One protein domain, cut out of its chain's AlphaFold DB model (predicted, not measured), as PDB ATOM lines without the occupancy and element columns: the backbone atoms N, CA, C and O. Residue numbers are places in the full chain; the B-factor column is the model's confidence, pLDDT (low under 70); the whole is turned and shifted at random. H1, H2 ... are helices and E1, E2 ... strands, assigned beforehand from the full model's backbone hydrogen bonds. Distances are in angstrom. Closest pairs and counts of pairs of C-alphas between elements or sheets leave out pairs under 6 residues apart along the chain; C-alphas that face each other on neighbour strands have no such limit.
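What this domain is: This is residues 112 to 233 of the 251 residues of the protein "RING-type domain-containing protein" of Rodentolepis nana (UniProt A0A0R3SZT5). A small helical body throws out one wide open loop, residues 160 to 197; H2, H3 and H4 group together, E1 and H1 make a separate lobe. The printed part has 122 residues, under half of them in one named strand and four named helices, in order E1, H1, H2, H3, H4; the class is mostly helix. It is extended: radius of gyration of the C-alphas 22.3 A, spans 68 by 45 by 34 A.

Where its parts are: H2, residues 144 to 159, 22.7 A, begins at C-alpha (18.149, -14.549, 17.338). H4, residues 217 to 232, 23.3 A, ends at C-alpha (18.981, 0.159, 18.090). H3 is residues 207 to 214, E1 122 to 124, H1 125 to 134.

How they stand to each other: H2 touches H4 with residues 145 to 146 alone, closest C-alphas Val 145 and Gly 228, 5.9 A, at a steep tilt of 59 degrees. H3 and H4, a helical hairpin, only just touch, with 3 pairs of C-alphas within 8 A, closest Phe 212 and Arg 220, 5.7 A. H1 is apart from H2, H3 and H4. Every O i to N i+4 pair is within hydrogen-bond range in H2 and H3, 10 of 12 in H4, 3 of 6 in H1.

The domain as a whole: The printed part has no cut. The H2 to H3 link is long. Residues 157 to 198 and 230 to 233 have pLDDT under 70.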
ATOM      1  N   CYS A 112       6.308 -31.027  26.278       93.56
ATOM      2  CA  CYS A 112       7.391 -30.267  25.676       93.56
ATOM      3  C   CYS A 112       8.067 -29.332  26.710       93.56
ATOM      4  O   CYS A 112       7.370 -28.584  27.409       93.56
ATOM      5  N   PRO A 113       9.414 -29.288  26.777       91.88
ATOM      6  CA  PRO A 113      10.145 -28.343  27.627       91.88
ATOM      7  C   PRO A 113       9.813 -26.868  27.354       91.88
ATOM      8  O   PRO A 113       9.943 -26.023  28.237       91.88
ATOM      9  N   TRP A 114       9.299 -26.543  26.166       91.06
ATOM     10  CA  TRP A 114       8.880 -25.184  25.798       91.06
ATOM     11  C   TRP A 114       7.374 -24.948  25.950       91.06
ATOM     12  O   TRP A 114       6.813 -24.024  25.357       91.06
ATOM     13  N   ARG A 115       6.696 -25.747  26.788       90.62
ATOM     14  CA  ARG A 115       5.288 -25.520  27.146       90.62
ATOM     15  C   ARG A 115       5.049 -24.129  27.727       90.62
ATOM     16  O   ARG A 115       4.058 -23.497  27.388       90.62
ATOM     17  N   SER A 116       5.981 -23.611  28.529       86.62
ATOM     18  CA  SER A 116       5.924 -22.249  29.083       86.62
ATOM     19  C   SER A 116       5.948 -21.149  28.015       86.62
ATOM     20  O   SER A 116       5.411 -20.069  28.250       86.62
ATOM     21  N   SER A 117       6.541 -21.424  26.851       85.88
ATOM     22  CA  SER A 117       6.569 -20.514  25.697       85.88
ATOM     23  C   SER A 117       5.313 -20.628  24.823       85.88
ATOM     24  O   SER A 117       5.097 -19.794  23.948       85.88
ATOM     25  N   GLY A 118       4.463 -21.626  25.085       87.88
ATOM     26  CA  GLY A 118       3.191 -21.843  24.398       87.88
ATOM     27  C   GLY A 118       3.121 -23.108  23.551       87.88
ATOM     28  O   GLY A 118       2.185 -23.254  22.768       87.88
ATOM     29  N   CYS A 119       4.076 -24.034  23.686       91.50
ATOM     30  CA  CYS A 119       3.956 -25.339  23.041       91.50
ATOM     31  C   CYS A 119       2.908 -26.198  23.763       91.50
ATOM     32  O   CYS A 119       3.017 -26.451  24.961       91.50
ATOM     33  N   SER A 120       1.910 -26.700  23.042       91.69
ATOM     34  CA  SER A 120       0.868 -27.554  23.621       91.69
ATOM     35  C   SER A 120       1.206 -29.046  23.618       91.69
ATOM     36  O   SER A 120       0.449 -29.807  24.215       91.69
ATOM     37  N   TYR A 121       2.322 -29.465  23.008       93.00
ATOM     38  CA  TYR A 121       2.665 -30.881  22.854       93.00
ATOM     39  C   TYR A 121       2.762 -31.607  24.203       93.00
ATOM     40  O   TYR A 121       3.503 -31.194  25.105       93.00
ATOM     41  N   VAL A 122       2.006 -32.700  24.289       94.25
ATOM     42  CA  VAL A 122       1.998 -33.694  25.362       94.25
ATOM     43  C   VAL A 122       1.870 -35.049  24.672       94.25
ATOM     44  O   VAL A 122       0.928 -35.254  23.910       94.25
ATOM     45  N   GLY A 123       2.827 -35.943  24.884       93.81
ATOM     46  CA  GLY A 123       2.869 -37.235  24.196       93.81
ATOM     47  C   GLY A 123       3.975 -38.144  24.730       93.81
ATOM     48  O   GLY A 123       4.639 -37.770  25.697       93.81
ATOM     49  N   PRO A 124       4.188 -39.326  24.130       95.88
ATOM     50  CA  PRO A 124       5.213 -40.270  24.570       95.88
ATOM     51  C   PRO A 124       6.619 -39.661  24.548       95.88
ATOM     52  O   PRO A 124       6.967 -38.899  23.636       95.88
ATOM     53  N   LEU A 125       7.445 -40.023  25.530       95.56
ATOM     54  CA  LEU A 125       8.828 -39.562  25.633       95.56
ATOM     55  C   LEU A 125       9.662 -39.966  24.415       95.56
ATOM     56  O   LEU A 125      10.428 -39.145  23.918       95.56
ATOM     57  N   CYS A 126       9.462 -41.164  23.866       94.00
ATOM     58  CA  CYS A 126      10.171 -41.616  22.662       94.00
ATOM     59  C   CYS A 126       9.921 -40.729  21.422       94.00
ATOM     60  O   CYS A 126      10.731 -40.697  20.499       94.00
ATOM     61  N   GLN A 127       8.820 -39.973  21.396       95.25
ATOM     62  CA  GLN A 127       8.482 -39.050  20.307       95.25
ATOM     63  C   GLN A 127       8.958 -37.613  20.577       95.25
ATOM     64  O   GLN A 127       8.944 -36.775  19.668       95.25
ATOM     65  N   LEU A 128       9.406 -37.315  21.802       94.69
ATOM     66  CA  LEU A 128       9.789 -35.967  22.210       94.69
ATOM     67  C   LEU A 128      10.977 -35.433  21.398       94.69
ATOM     68  O   LEU A 128      10.945 -34.273  20.996       94.69
ATOM     69  N   ASP A 129      11.986 -36.251  21.098       92.44
ATOM     70  CA  ASP A 129      13.152 -35.817  20.312       92.44
ATOM     71  C   ASP A 129      12.781 -35.392  18.892       92.44
ATOM     72  O   ASP A 129      13.230 -34.359  18.384       92.44
ATOM     73  N   SER A 130      11.904 -36.163  18.252       94.56
ATOM     74  CA  SER A 130      11.361 -35.839  16.932       94.56
ATOM     75  C   SER A 130      10.515 -34.568  16.974       94.56
ATOM     76  O   SER A 130      10.592 -33.742  16.060       94.56
ATOM     77  N   HIS A 131       9.751 -34.366  18.052       94.62
ATOM     78  CA  HIS A 131       9.038 -33.117  18.286       94.62
ATOM     79  C   HIS A 131      10.005 -31.939  18.454       94.62
ATOM     80  O   HIS A 131       9.811 -30.915  17.803       94.62
ATOM     81  N   LYS A 132      11.065 -32.061  19.265       92.62
ATOM     82  CA  LYS A 132      12.009 -30.967  19.548       92.62
ATOM     83  C   LYS A 132      12.653 -30.394  18.288       92.62
ATOM     84  O   LYS A 132      12.765 -29.175  18.162       92.62
ATOM     85  N   LYS A 133      13.000 -31.261  17.336       92.81
ATOM     86  CA  LYS A 133      13.585 -30.883  16.036       92.81
ATOM     87  C   LYS A 133      12.648 -30.060  15.150       92.81
ATOM     88  O   LYS A 133      13.123 -29.347  14.279       92.81
ATOM     89  N   ASN A 134      11.338 -30.151  15.377       91.50
ATOM     90  CA  ASN A 134      10.313 -29.468  14.585       91.50
ATOM     91  C   ASN A 134       9.457 -28.510  15.431       91.50
ATOM     92  O   ASN A 134       8.464 -27.961  14.951       91.50
ATOM     93  N   CYS A 135       9.789 -28.335  16.710       91.62
ATOM     94  CA  CYS A 135       8.968 -27.567  17.624       91.62
ATOM     95  C   CYS A 135       9.120 -26.085  17.310       91.62
ATOM     96  O   CYS A 135      10.205 -25.523  17.422       91.62
ATOM     97  N   VAL A 136       8.008 -25.428  16.994       88.19
ATOM     98  CA  VAL A 136       8.021 -23.999  16.659       88.19
ATOM     99  C   VAL A 136       8.494 -23.141  17.839       88.19
ATOM    100  O   VAL A 136       9.025 -22.063  17.631       88.19
ATOM    101  N   MET A 137       8.353 -23.638  19.072       90.06
ATOM    102  CA  MET A 137       8.803 -22.966  20.299       90.06
ATOM    103  C   MET A 137      10.240 -23.310  20.699       90.06
ATOM    104  O   MET A 137      10.669 -22.892  21.772       90.06
ATOM    105  N   ASN A 138      10.962 -24.098  19.899       90.88
ATOM    106  CA  ASN A 138      12.346 -24.440  20.188       90.88
ATOM    107  C   ASN A 138      13.238 -23.197  20.002       90.88
ATOM    108  O   ASN A 138      13.369 -22.720  18.872       90.88
ATOM    109  N   PRO A 139      13.898 -22.693  21.062       87.25
ATOM    110  CA  PRO A 139      14.785 -21.546  20.988       87.25
ATOM    111  C   PRO A 139      15.926 -21.716  19.993       87.25
ATOM    112  O   PRO A 139      16.447 -20.703  19.553       87.25
ATOM    113  N   ASP A 140      16.329 -22.934  19.643       87.81
ATOM    114  CA  ASP A 140      17.429 -23.174  18.701       87.81
ATOM    115  C   ASP A 140      16.984 -23.059  17.236       87.81
ATOM    116  O   ASP A 140      17.807 -22.860  16.347       87.81
ATOM    117  N   LEU A 141      15.673 -23.139  16.983       86.94
ATOM    118  CA  LEU A 141      15.073 -22.958  15.656       86.94
ATOM    119  C   LEU A 141      14.571 -21.523  15.432       86.94
ATOM    120  O   LEU A 141      14.150 -21.178  14.326       86.94
ATOM    121  N   LEU A 142      14.582 -20.687  16.473       87.38
ATOM    122  CA  LEU A 142      14.095 -19.314  16.410       87.38
ATOM    123  C   LEU A 142      15.192 -18.336  15.963       87.38
ATOM    124  O   LEU A 142      16.322 -18.413  16.446       87.38
ATOM    125  N   PRO A 143      14.853 -17.338  15.122       88.06
ATOM    126  CA  PRO A 143      15.732 -16.207  14.845       88.06
ATOM    127  C   PRO A 143      16.229 -15.529  16.129       88.06
ATOM    128  O   PRO A 143      15.464 -15.327  17.075       88.06
ATOM    129  N   GLU A 144      17.492 -15.096  16.138       88.00
ATOM    130  CA  GLU A 144      18.149 -14.549  17.338       88.00
ATOM    131  C   GLU A 144      17.385 -13.367  17.956       88.00
ATOM    132  O   GLU A 144      17.230 -13.272  19.173       88.00
ATOM    133  N   VAL A 145      16.809 -12.501  17.118       87.56
ATOM    134  CA  VAL A 145      15.997 -11.359  17.568       87.56
ATOM    135  C   VAL A 145      14.784 -11.806  18.397       87.56
ATOM    136  O   VAL A 145      14.422 -11.150  19.378       87.56
ATOM    137  N   LEU A 146      14.158 -12.926  18.026       85.94
ATOM    138  CA  LEU A 146      13.013 -13.484  18.742       85.94
ATOM    139  C   LEU A 146      13.448 -14.160  20.037       85.94
ATOM    140  O   LEU A 146      12.852 -13.880  21.077       85.94
ATOM    141  N   ARG A 147      14.534 -14.943  20.013       87.06
ATOM    142  CA  ARG A 147      15.110 -15.556  21.222       87.06
ATOM    143  C   ARG A 147      15.407 -14.525  22.306       87.06
ATOM    144  O   ARG A 147      15.011 -14.700  23.460       87.06
ATOM    145  N   VAL A 148      16.094 -13.437  21.946       86.19
ATOM    146  CA  VAL A 148      16.457 -12.366  22.886       86.19
ATOM    147  C   VAL A 148      15.200 -11.733  23.482       86.19
ATOM    148  O   VAL A 148      15.121 -11.534  24.697       86.19
ATOM    149  N   ARG A 149      14.191 -11.463  22.646       83.56
ATOM    150  CA  ARG A 149      12.943 -10.834  23.085       83.56
ATOM    151  C   ARG A 149      12.102 -11.744  23.976       83.56
ATOM    152  O   ARG A 149      11.569 -11.274  24.977       83.56
ATOM    153  N   GLU A 150      11.994 -13.028  23.656       81.81
ATOM    154  CA  GLU A 150      11.277 -13.995  24.492       81.81
ATOM    155  C   GLU A 150      11.964 -14.204  25.842       81.81
ATOM    156  O   GLU A 150      11.292 -14.222  26.877       81.81
ATOM    157  N   LYS A 151      13.300 -14.270  25.856       82.50
ATOM    158  CA  LYS A 151      14.086 -14.352  27.092       82.50
ATOM    159  C   LYS A 151      13.859 -13.133  27.987       82.50
ATOM    160  O   LYS A 151      13.766 -13.286  29.204       82.50
ATOM    161  N   GLU A 152      13.737 -11.944  27.403       84.56
ATOM    162  CA  GLU A 152      13.425 -10.714  28.136       84.56
ATOM    163  C   GLU A 152      11.993 -10.721  28.696       84.56
ATOM    164  O   GLU A 152      11.793 -10.434  29.874       84.56
ATOM    165  N   ILE A 153      11.003 -11.146  27.902       77.69
ATOM    166  CA  ILE A 153       9.609 -11.301  28.361       77.69
ATOM    167  C   ILE A 153       9.526 -12.278  29.547       77.69
ATOM    168  O   ILE A 153       8.809 -12.019  30.517       77.69
ATOM    169  N   LEU A 154      10.268 -13.389  29.498       75.06
ATOM    170  CA  LEU A 154      10.293 -14.372  30.581       75.06
ATOM    171  C   LEU A 154      10.967 -13.817  31.847       75.06
ATOM    172  O   LEU A 154      10.452 -14.005  32.948       75.06
ATOM    173  N   LYS A 155      12.074 -13.075  31.702       79.06
ATOM    174  CA  LYS A 155      12.738 -12.392  32.825       79.06
ATOM    175  C   LYS A 155      11.825 -11.370  33.499       79.06
ATOM    176  O   LYS A 155      11.774 -11.340  34.724       79.06
ATOM    177  N   GLN A 156      11.085 -10.583  32.718       74.31
ATOM    178  CA  GLN A 156      10.140  -9.590  33.239       74.31
ATOM    179  C   GLN A 156       8.983 -10.236  34.012       74.31
ATOM    180  O   GLN A 156       8.569  -9.709  35.044       74.31
ATOM    181  N   ARG A 157       8.490 -11.401  33.570       69.62
ATOM    182  CA  ARG A 157       7.485 -12.180  34.319       69.62
ATOM    183  C   ARG A 157       8.027 -12.703  35.649       69.62
ATOM    184  O   ARG A 157       7.304 -12.688  36.635       69.62
ATOM    185  N   ASN A 158       9.292 -13.115  35.692       64.25
ATOM    186  CA  ASN A 158       9.906 -13.635  36.916       64.25
ATOM    187  C   ASN A 158      10.291 -12.527  37.914       64.25
ATOM    188  O   ASN A 158      10.351 -12.789  39.112       64.25
ATOM    189  N   SER A 159      10.535 -11.296  37.448       64.69
ATOM    190  CA  SER A 159      10.800 -10.136  38.312       64.69
ATOM    191  C   SER A 159       9.533  -9.415  38.791       64.69
ATOM    192  O   SER A 159       9.590  -8.677  39.771       64.69
ATOM    193  N   SER A 160       8.380  -9.652  38.157       53.88
ATOM    194  CA  SER A 160       7.075  -9.101  38.543       53.88
ATOM    195  C   SER A 160       6.185 -10.157  39.206       53.88
ATOM    196  O   SER A 160       5.129 -10.526  38.699       53.88
ATOM    197  N   GLY A 161       6.581 -10.622  40.396       48.53
ATOM    198  CA  GLY A 161       5.725 -11.396  41.308       48.53
ATOM    199  C   GLY A 161       4.540 -10.588  41.861       48.53
ATOM    200  O   GLY A 161       4.355 -10.488  43.069       48.53
ATOM    201  N   SER A 162       3.756  -9.949  40.996       38.09
ATOM    202  CA  SER A 162       2.537  -9.212  41.326       38.09
ATOM    203  C   SER A 162       1.621  -9.202  40.105       38.09
ATOM    204  O   SER A 162       1.884  -8.533  39.109       38.09
ATOM    205  N   MET A 163       0.539  -9.973  40.195       37.78
ATOM    206  CA  MET A 163      -0.595  -9.914  39.277       37.78
ATOM    207  C   MET A 163      -1.133  -8.479  39.197       37.78
ATOM    208  O   MET A 163      -1.468  -7.918  40.239       37.78
ATOM    209  N   PRO A 164      -1.344  -7.897  38.007       34.91
ATOM    210  CA  PRO A 164      -2.408  -6.933  37.842       34.91
ATOM    211  C   PRO A 164      -3.697  -7.710  37.557       34.91
ATOM    212  O   PRO A 164      -3.846  -8.368  36.526       34.91
ATOM    213  N   SER A 165      -4.636  -7.635  38.494       38.81
ATOM    214  CA  SER A 165      -6.046  -7.932  38.273       38.81
ATOM    215  C   SER A 165      -6.585  -7.000  37.185       38.81
ATOM    216  O   SER A 165      -6.986  -5.870  37.446       38.81
ATOM    217  N   ALA A 166      -6.585  -7.463  35.936       35.28
ATOM    218  CA  ALA A 166      -7.326  -6.806  34.871       35.28
ATOM    219  C   ALA A 166      -8.774  -7.304  34.911       35.28
ATOM    220  O   ALA A 166      -9.144  -8.302  34.299       35.28
ATOM    221  N   SER A 167      -9.593  -6.583  35.670       41.12
ATOM    222  CA  SER A 167     -11.037  -6.534  35.496       41.12
ATOM    223  C   SER A 167     -11.353  -6.010  34.090       41.12
ATOM    224  O   SER A 167     -11.342  -4.803  33.852       41.12
ATOM    225  N   SER A 168     -11.625  -6.909  33.152       38.31
ATOM    226  CA  SER A 168     -12.306  -6.576  31.901       38.31
ATOM    227  C   SER A 168     -13.766  -6.980  32.030       38.31
ATOM    228  O   SER A 168     -14.131  -8.143  31.863       38.31
ATOM    229  N   SER A 169     -14.585  -5.991  32.376       35.88
ATOM    230  CA  SER A 169     -16.039  -6.039  32.360       35.88
ATOM    231  C   SER A 169     -16.527  -6.381  30.949       35.88
ATOM    232  O   SER A 169     -16.391  -5.576  30.029       35.88
ATOM    233  N   LEU A 170     -17.099  -7.569  30.776       36.25
ATOM    234  CA  LEU A 170     -17.978  -7.871  29.647       36.25
ATOM    235  C   LEU A 170     -19.403  -7.422  30.021       36.25
ATOM    236  O   LEU A 170     -19.810  -7.638  31.166       36.25
ATOM    237  N   PRO A 171     -20.176  -6.799  29.112       41.47
ATOM    238  CA  PRO A 171     -21.597  -6.567  29.348       41.47
ATOM    239  C   PRO A 171     -22.365  -7.907  29.331       41.47
ATOM    240  O   PRO A 171     -21.982  -8.816  28.589       41.47
ATOM    241  N   PRO A 172     -23.439  -8.060  30.129       39.69
ATOM    242  CA  PRO A 172     -24.182  -9.314  30.203       39.69
ATOM    243  C   PRO A 172     -24.998  -9.554  28.920       39.69
ATOM    244  O   PRO A 172     -25.626  -8.615  28.420       39.69
ATOM    245  N   PRO A 173     -25.064 -10.790  28.392       40.34
ATOM    246  CA  PRO A 173     -26.110 -11.156  27.453       40.34
ATOM    247  C   PRO A 173     -27.447 -11.306  28.190       40.34
ATOM    248  O   PRO A 173     -27.541 -11.870  29.279       40.34
ATOM    249  N   VAL A 174     -28.475 -10.750  27.560       37.19
ATOM    250  CA  VAL A 174     -29.877 -10.734  27.971       37.19
ATOM    251  C   VAL A 174     -30.422 -12.131  28.289       37.19
ATOM    252  O   VAL A 174     -30.249 -13.081  27.531       37.19
ATOM    253  N   SER A 175     -31.118 -12.238  29.420       33.91
ATOM    254  CA  SER A 175     -31.862 -13.428  29.823       33.91
ATOM    255  C   SER A 175     -33.185 -13.514  29.060       33.91
ATOM    256  O   SER A 175     -34.074 -12.691  29.264       33.91
ATOM    257  N   THR A 176     -33.360 -14.551  28.246       37.22
ATOM    258  CA  THR A 176     -34.690 -15.100  27.951       37.22
ATOM    259  C   THR A 176     -34.842 -16.391  28.728       37.22
ATOM    260  O   THR A 176     -34.201 -17.399  28.443       37.22
ATOM    261  N   ASN A 177     -35.661 -16.297  29.769       38.47
ATOM    262  CA  ASN A 177     -36.056 -17.379  30.646       38.47
ATOM    263  C   ASN A 177     -37.031 -18.301  29.899       38.47
ATOM    264  O   ASN A 177     -37.969 -17.798  29.290       38.47
ATOM    265  N   ASN A 178     -36.851 -19.619  29.991       42.47
ATOM    266  CA  ASN A 178     -37.942 -20.580  29.839       42.47
ATOM    267  C   ASN A 178     -37.684 -21.779  30.765       42.47
ATOM    268  O   ASN A 178     -36.782 -22.583  30.544       42.47
ATOM    269  N   HIS A 179     -38.506 -21.866  31.813       38.94
ATOM    270  CA  HIS A 179     -38.808 -23.090  32.560       38.94
ATOM    271  C   HIS A 179     -39.503 -24.088  31.588       38.94
ATOM    272  O   HIS A 179     -40.099 -23.656  30.610       38.94
ATOM    273  N   ASN A 180     -39.538 -25.411  31.757       38.97
ATOM    274  CA  ASN A 180     -39.673 -26.176  32.986       38.97
ATOM    275  C   ASN A 180     -39.545 -27.699  32.720       38.97
ATOM    276  O   ASN A 180     -39.937 -28.170  31.657       38.97
ATOM    277  N   LEU A 181     -39.176 -28.413  33.787       36.88
ATOM    278  CA  LEU A 181     -39.694 -29.713  34.247       36.88
ATOM    279  C   LEU A 181     -39.268 -31.065  33.613       36.88
ATOM    280  O   LEU A 181     -39.581 -31.391  32.474       36.88
ATOM    281  N   SER A 182     -38.767 -31.908  34.535       34.03
ATOM    282  CA  SER A 182     -39.100 -33.333  34.755       34.03
ATOM    283  C   SER A 182     -38.093 -34.405  34.323       34.03
ATOM    284  O   SER A 182     -38.138 -34.907  33.211       34.03
ATOM    285  N   GLY A 183     -37.318 -34.861  35.316       31.41
ATOM    286  CA  GLY A 183     -37.384 -36.246  35.799       31.41
ATOM    287  C   GLY A 183     -36.604 -37.320  35.040       31.41
ATOM    288  O   GLY A 183     -36.998 -37.736  33.964       31.41
ATOM    289  N   SER A 184     -35.590 -37.887  35.694       37.50
ATOM    290  CA  SER A 184     -35.565 -39.310  36.070       37.50
ATOM    291  C   SER A 184     -34.209 -39.639  36.683       37.50
ATOM    292  O   SER A 184     -33.164 -39.390  36.095       37.50
ATOM    293  N   VAL A 185     -34.256 -40.222  37.873       40.16
ATOM    294  CA  VAL A 185     -33.133 -40.889  38.519       40.16
ATOM    295  C   VAL A 185     -32.718 -42.107  37.690       40.16
ATOM    296  O   VAL A 185     -33.539 -42.978  37.409       40.16
ATOM    297  N   THR A 186     -31.444 -42.194  37.332       34.53
ATOM    298  CA  THR A 186     -30.782 -43.468  37.045       34.53
ATOM    299  C   THR A 186     -29.533 -43.513  37.904       34.53
ATOM    300  O   THR A 186     -28.623 -42.709  37.732       34.53
ATOM    301  N   LEU A 187     -29.544 -44.420  38.880       47.91
ATOM    302  CA  LEU A 187     -28.338 -44.924  39.519       47.91
ATOM    303  C   LEU A 187     -27.597 -45.713  38.440       47.91
ATOM    304  O   LEU A 187     -27.973 -46.843  38.133       47.91
ATOM    305  N   ASP A 188     -26.631 -45.067  37.808       30.97
ATOM    306  CA  ASP A 188     -25.646 -45.712  36.957       30.97
ATOM    307  C   ASP A 188     -24.343 -45.758  37.760       30.97
ATOM    308  O   ASP A 188     -23.834 -44.746  38.239       30.97
ATOM    309  N   ASP A 189     -23.903 -46.985  38.004       41.81
ATOM    310  CA  ASP A 189     -22.654 -47.353  38.652       41.81
ATOM    311  C   ASP A 189     -21.527 -47.115  37.633       41.81
ATOM    312  O   ASP A 189     -20.941 -48.043  37.077       41.81
ATOM    313  N   THR A 190     -21.269 -45.847  37.309       40.59
ATOM    314  CA  THR A 190     -20.051 -45.462  36.612       40.59
ATOM    315  C   THR A 190     -18.941 -45.469  37.650       40.59
ATOM    316  O   THR A 190     -18.818 -44.580  38.497       40.59
ATOM    317  N   LEU A 191     -18.120 -46.518  37.600       44.91
ATOM    318  CA  LEU A 191     -16.753 -46.447  38.088       44.91
ATOM    319  C   LEU A 191     -16.167 -45.137  37.548       44.91
ATOM    320  O   LEU A 191     -16.015 -44.983  36.340       44.91
ATOM    321  N   ASN A 192     -15.913 -44.182  38.444       38.62
ATOM    322  CA  ASN A 192     -15.191 -42.949  38.149       38.62
ATOM    323  C   ASN A 192     -13.725 -43.307  37.850       38.62
ATOM    324  O   ASN A 192     -12.821 -43.068  38.651       38.62
ATOM    325  N   GLU A 193     -13.503 -43.961  36.720       55.59
ATOM    326  CA  GLU A 193     -12.277 -43.829  35.957       55.59
ATOM    327  C   GLU A 193     -12.365 -42.438  35.305       55.59
ATOM    328  O   GLU A 193     -13.441 -42.042  34.877       55.59
ATOM    329  N   ASP A 194     -11.275 -41.667  35.297       46.12
ATOM    330  CA  ASP A 194     -11.184 -40.307  34.727       46.12
ATOM    331  C   ASP A 194     -11.360 -39.104  35.683       46.12
ATOM    332  O   ASP A 194     -11.784 -38.027  35.272       46.12
ATOM    333  N   GLU A 195     -10.837 -39.175  36.916       54.97
ATOM    334  CA  GLU A 195     -10.127 -37.992  37.463       54.97
ATOM    335  C   GLU A 195      -8.779 -37.890  36.730       54.97
ATOM    336  O   GLU A 195      -7.695 -38.280  37.182       54.97
ATOM    337  N   GLU A 196      -8.910 -37.490  35.472       57.12
ATOM    338  CA  GLU A 196      -7.872 -37.350  34.479       57.12
ATOM    339  C   GLU A 196      -6.917 -36.247  34.934       57.12
ATOM    340  O   GLU A 196      -7.149 -35.064  34.699       57.12
ATOM    341  N   GLY A 197      -5.813 -36.647  35.575       54.31
ATOM    342  CA  GLY A 197      -4.649 -35.812  35.885       54.31
ATOM    343  C   GLY A 197      -3.993 -35.256  34.617       54.31
ATOM    344  O   GLY A 197      -2.896 -35.664  34.229       54.31
ATOM    345  N   HIS A 198      -4.718 -34.409  33.904       66.19
ATOM    346  CA  HIS A 198      -4.309 -33.695  32.718       66.19
ATOM    347  C   HIS A 198      -3.468 -32.504  33.158       66.19
ATOM    348  O   HIS A 198      -3.863 -31.724  34.025       66.19
ATOM    349  N   LEU A 199      -2.287 -32.354  32.553       72.94
ATOM    350  CA  LEU A 199      -1.493 -31.143  32.732       72.94
ATOM    351  C   LEU A 199      -2.369 -29.919  32.434       72.94
ATOM    352  O   LEU A 199      -3.116 -29.950  31.448       72.94
ATOM    353  N   PRO A 200      -2.235 -28.818  33.199       78.12
ATOM    354  CA  PRO A 200      -2.975 -27.602  32.903       78.12
ATOM    355  C   PRO A 200      -2.719 -27.187  31.448       78.12
ATOM    356  O   PRO A 200      -1.622 -27.441  30.916       78.12
ATOM    357  N   PRO A 201      -3.709 -26.571  30.778       80.56
ATOM    358  CA  PRO A 201      -3.547 -26.132  29.400       80.56
ATOM    359  C   PRO A 201      -2.292 -25.269  29.281       80.56
ATOM    360  O   PRO A 201      -1.963 -24.492  30.180       80.56
ATOM    361  N   ALA A 202      -1.547 -25.450  28.188       83.75
ATOM    362  CA  ALA A 202      -0.344 -24.666  27.963       83.75
ATOM    363  C   ALA A 202      -0.705 -23.171  27.986       83.75
ATOM    364  O   ALA A 202      -1.736 -22.790  27.418       83.75
ATOM    365  N   PRO A 203       0.112 -22.314  28.622       84.94
ATOM    366  CA  PRO A 203      -0.111 -20.881  28.555       84.94
ATOM    367  C   PRO A 203      -0.113 -20.433  27.087       84.94
ATOM    368  O   PRO A 203       0.648 -20.973  26.282       84.94
ATOM    369  N   PRO A 204      -0.940 -19.446  26.707       85.75
ATOM    370  CA  PRO A 204      -0.930 -18.956  25.340       85.75
ATOM    371  C   PRO A 204       0.448 -18.360  25.006       85.75
ATOM    372  O   PRO A 204       1.024 -17.651  25.842       85.75
ATOM    373  N   PRO A 205       0.972 -18.592  23.788       87.69
ATOM    374  CA  PRO A 205       2.230 -17.996  23.368       87.69
ATOM    375  C   PRO A 205       2.162 -16.466  23.373       87.69
ATOM    376  O   PRO A 205       1.092 -15.852  23.227       87.69
ATOM    377  N   SER A 206       3.333 -15.838  23.511       88.38
ATOM    378  CA  SER A 206       3.454 -14.379  23.469       88.38
ATOM    379  C   SER A 206       2.839 -13.815  22.178       88.38
ATOM    380  O   SER A 206       2.767 -14.500  21.157       88.38
ATOM    381  N   LEU A 207       2.374 -12.558  22.197       88.19
ATOM    382  CA  LEU A 207       1.805 -11.931  20.995       88.19
ATOM    383  C   LEU A 207       2.794 -11.970  19.822       88.19
ATOM    384  O   LEU A 207       2.410 -12.302  18.707       88.19
ATOM    385  N   VAL A 208       4.069 -11.684  20.099       88.12
ATOM    386  CA  VAL A 208       5.150 -11.736  19.108       88.12
ATOM    387  C   VAL A 208       5.270 -13.137  18.514       88.12
ATOM    388  O   VAL A 208       5.345 -13.284  17.298       88.12
ATOM    389  N   MET A 209       5.211 -14.162  19.363       88.38
ATOM    390  CA  MET A 209       5.348 -15.543  18.927       88.38
ATOM    391  C   MET A 209       4.139 -16.012  18.110       88.38
ATOM    392  O   MET A 209       4.299 -16.691  17.096       88.38
ATOM    393  N   ARG A 210       2.922 -15.593  18.481       90.25
ATOM    394  CA  ARG A 210       1.701 -15.839  17.689       90.25
ATOM    395  C   ARG A 210       1.767 -15.197  16.307       90.25
ATOM    396  O   ARG A 210       1.424 -15.849  15.324       90.25
ATOM    397  N   LEU A 211       2.231 -13.947  16.232       89.75
ATOM    398  CA  LEU A 211       2.415 -13.242  14.963       89.75
ATOM    399  C   LEU A 211       3.454 -13.946  14.084       89.75
ATOM    400  O   LEU A 211       3.210 -14.137  12.897       89.75
ATOM    401  N   PHE A 212       4.573 -14.380  14.664       88.69
ATOM    402  CA  PHE A 212       5.614 -15.097  13.930       88.69
ATOM    403  C   PHE A 212       5.117 -16.439  13.368       88.69
ATOM    404  O   PHE A 212       5.367 -16.761  12.207       88.69
ATOM    405  N   GLN A 213       4.363 -17.207  14.157       86.19
ATOM    406  CA  GLN A 213       3.812 -18.497  13.735       86.19
ATOM    407  C   GLN A 213       2.840 -18.380  12.561       86.19
ATOM    408  O   GLN A 213       2.976 -19.128  11.595       86.19
ATOM    409  N   GLY A 214       1.892 -17.440  12.630       84.62
ATOM    410  CA  GLY A 214       0.867 -17.251  11.596       84.62
ATOM    411  C   GLY A 214       1.345 -16.506  10.345       84.62
ATOM    412  O   GLY A 214       0.604 -16.418   9.370       84.62
ATOM    413  N   ALA A 215       2.559 -15.956  10.366       88.06
ATOM    414  CA  ALA A 215       3.128 -15.184   9.270       88.06
ATOM    415  C   ALA A 215       3.733 -16.073   8.168       88.06
ATOM    416  O   ALA A 215       4.339 -17.110   8.442       88.06
ATOM    417  N   ASN A 216       3.624 -15.621   6.916       92.38
ATOM    418  CA  ASN A 216       4.434 -16.137   5.810       92.38
ATOM    419  C   ASN A 216       5.891 -15.647   5.924       92.38
ATOM    420  O   ASN A 216       6.193 -14.772   6.734       92.38
ATOM    421  N   GLU A 217       6.787 -16.196   5.103       89.69
ATOM    422  CA  GLU A 217       8.226 -15.888   5.124       89.69
ATOM    423  C   GLU A 217       8.513 -14.376   5.086       89.69
ATOM    424  O   GLU A 217       9.133 -13.844   6.003       89.69
ATOM    425  N   SER A 218       7.926 -13.645   4.132       89.94
ATOM    426  CA  SER A 218       8.118 -12.191   4.022       89.94
ATOM    427  C   SER A 218       7.627 -11.418   5.254       89.94
ATOM    428  O   SER A 218       8.246 -10.442   5.675       89.94
ATOM    429  N   SER A 219       6.517 -11.844   5.861       91.12
ATOM    430  CA  SER A 219       5.977 -11.207   7.069       91.12
ATOM    431  C   SER A 219       6.814 -11.528   8.310       91.12
ATOM    432  O   SER A 219       6.939 -10.682   9.198       91.12
ATOM    433  N   ARG A 220       7.420 -12.722   8.369       90.88
ATOM    434  CA  ARG A 220       8.374 -13.104   9.420       90.88
ATOM    435  C   ARG A 220       9.628 -12.240   9.356       90.88
ATOM    436  O   ARG A 220      10.054 -11.747  10.397       90.88
ATOM    437  N   ASP A 221      10.146 -11.974   8.161       88.50
ATOM    438  CA  ASP A 221      11.311 -11.103   7.975       88.50
ATOM    439  C   ASP A 221      11.026  -9.660   8.394       88.50
ATOM    440  O   ASP A 221      11.806  -9.050   9.129       88.50
ATOM    441  N   LEU A 222       9.872  -9.117   7.993       91.12
ATOM    442  CA  LEU A 222       9.439  -7.785   8.425       91.12
ATOM    443  C   LEU A 222       9.293  -7.702   9.947       91.12
ATOM    444  O   LEU A 222       9.733  -6.720  10.551       91.12
ATOM    445  N   LEU A 223       8.720  -8.735  10.572       89.56
ATOM    446  CA  LEU A 223       8.621  -8.822  12.024       89.56
ATOM    447  C   LEU A 223      10.017  -8.837  12.656       89.56
ATOM    448  O   LEU A 223      10.299  -7.997  13.506       89.56
ATOM    449  N   CYS A 224      10.917  -9.715  12.216       88.31
ATOM    450  CA  CYS A 224      12.293  -9.777  12.715       88.31
ATOM    451  C   CYS A 224      13.016  -8.426  12.586       88.31
ATOM    452  O   CYS A 224      13.626  -7.965  13.554       88.31
ATOM    453  N   ASN A 225      12.874  -7.740  11.452       89.31
ATOM    454  CA  ASN A 225      13.449  -6.413  11.229       89.31
ATOM    455  C   ASN A 225      12.863  -5.354  12.173       89.31
ATOM    456  O   ASN A 225      13.607  -4.560  12.749       89.31
ATOM    457  N   PHE A 226      11.546  -5.353  12.388       88.69
ATOM    458  CA  PHE A 226      10.883  -4.432  13.316       88.69
ATOM    459  C   PHE A 226      11.339  -4.648  14.766       88.69
ATOM    460  O   PHE A 226      11.683  -3.701  15.486       88.69
ATOM    461  N   LEU A 227      11.386  -5.910  15.199       86.69
ATOM    462  CA  LEU A 227      11.830  -6.268  16.541       86.69
ATOM    463  C   LEU A 227      13.321  -5.935  16.732       86.69
ATOM    464  O   LEU A 227      13.688  -5.437  17.795       86.69
ATOM    465  N   GLY A 228      14.151  -6.142  15.704       80.44
ATOM    466  CA  GLY A 228      15.578  -5.814  15.709       80.44
ATOM    467  C   GLY A 228      15.845  -4.306  15.695       80.44
ATOM    468  O   GLY A 228      16.704  -3.819  16.428       80.44
ATOM    469  N   GLY A 229      15.048  -3.533  14.952       70.62
ATOM    470  CA  GLY A 229      15.137  -2.069  14.900       70.62
ATOM    471  C   GLY A 229      14.827  -1.389  16.239       70.62
ATOM    472  O   GLY A 229      15.364  -0.321  16.535       70.62
ATOM    473  N   SER A 230      14.037  -2.045  17.093       56.50
ATOM    474  CA  SER A 230      13.737  -1.580  18.454       56.50
ATOM    475  C   SER A 230      14.967  -1.627  19.380       56.50
ATOM    476  O   SER A 230      15.073  -0.818  20.298       56.50
ATOM    477  N   VAL A 231      15.916  -2.541  19.131       50.44
ATOM    478  CA  VAL A 231      17.144  -2.703  19.934       50.44
ATOM    479  C   VAL A 231      18.148  -1.572  19.661       50.44
ATOM    480  O   VAL A 231      18.912  -1.192  20.546       50.44
ATOM    481  N   LEU A 232      18.102  -0.958  18.472       45.62
ATOM    482  CA  LEU A 232      18.981   0.159  18.090       45.62
ATOM    483  C   LEU A 232      18.409   1.551  18.420       45.62
ATOM    484  O   LEU A 232      19.154   2.532  18.416       45.62
ATOM    485  N   GLN A 233      17.121   1.670  18.759       44.91
ATOM    486  CA  GLN A 233      16.469   2.958  19.062       44.91
ATOM    487  C   GLN A 233      16.505   3.361  20.549       44.91
ATOM    488  O   GLN A 233      15.830   4.301  20.964       44.91
TER     489      GLN A 233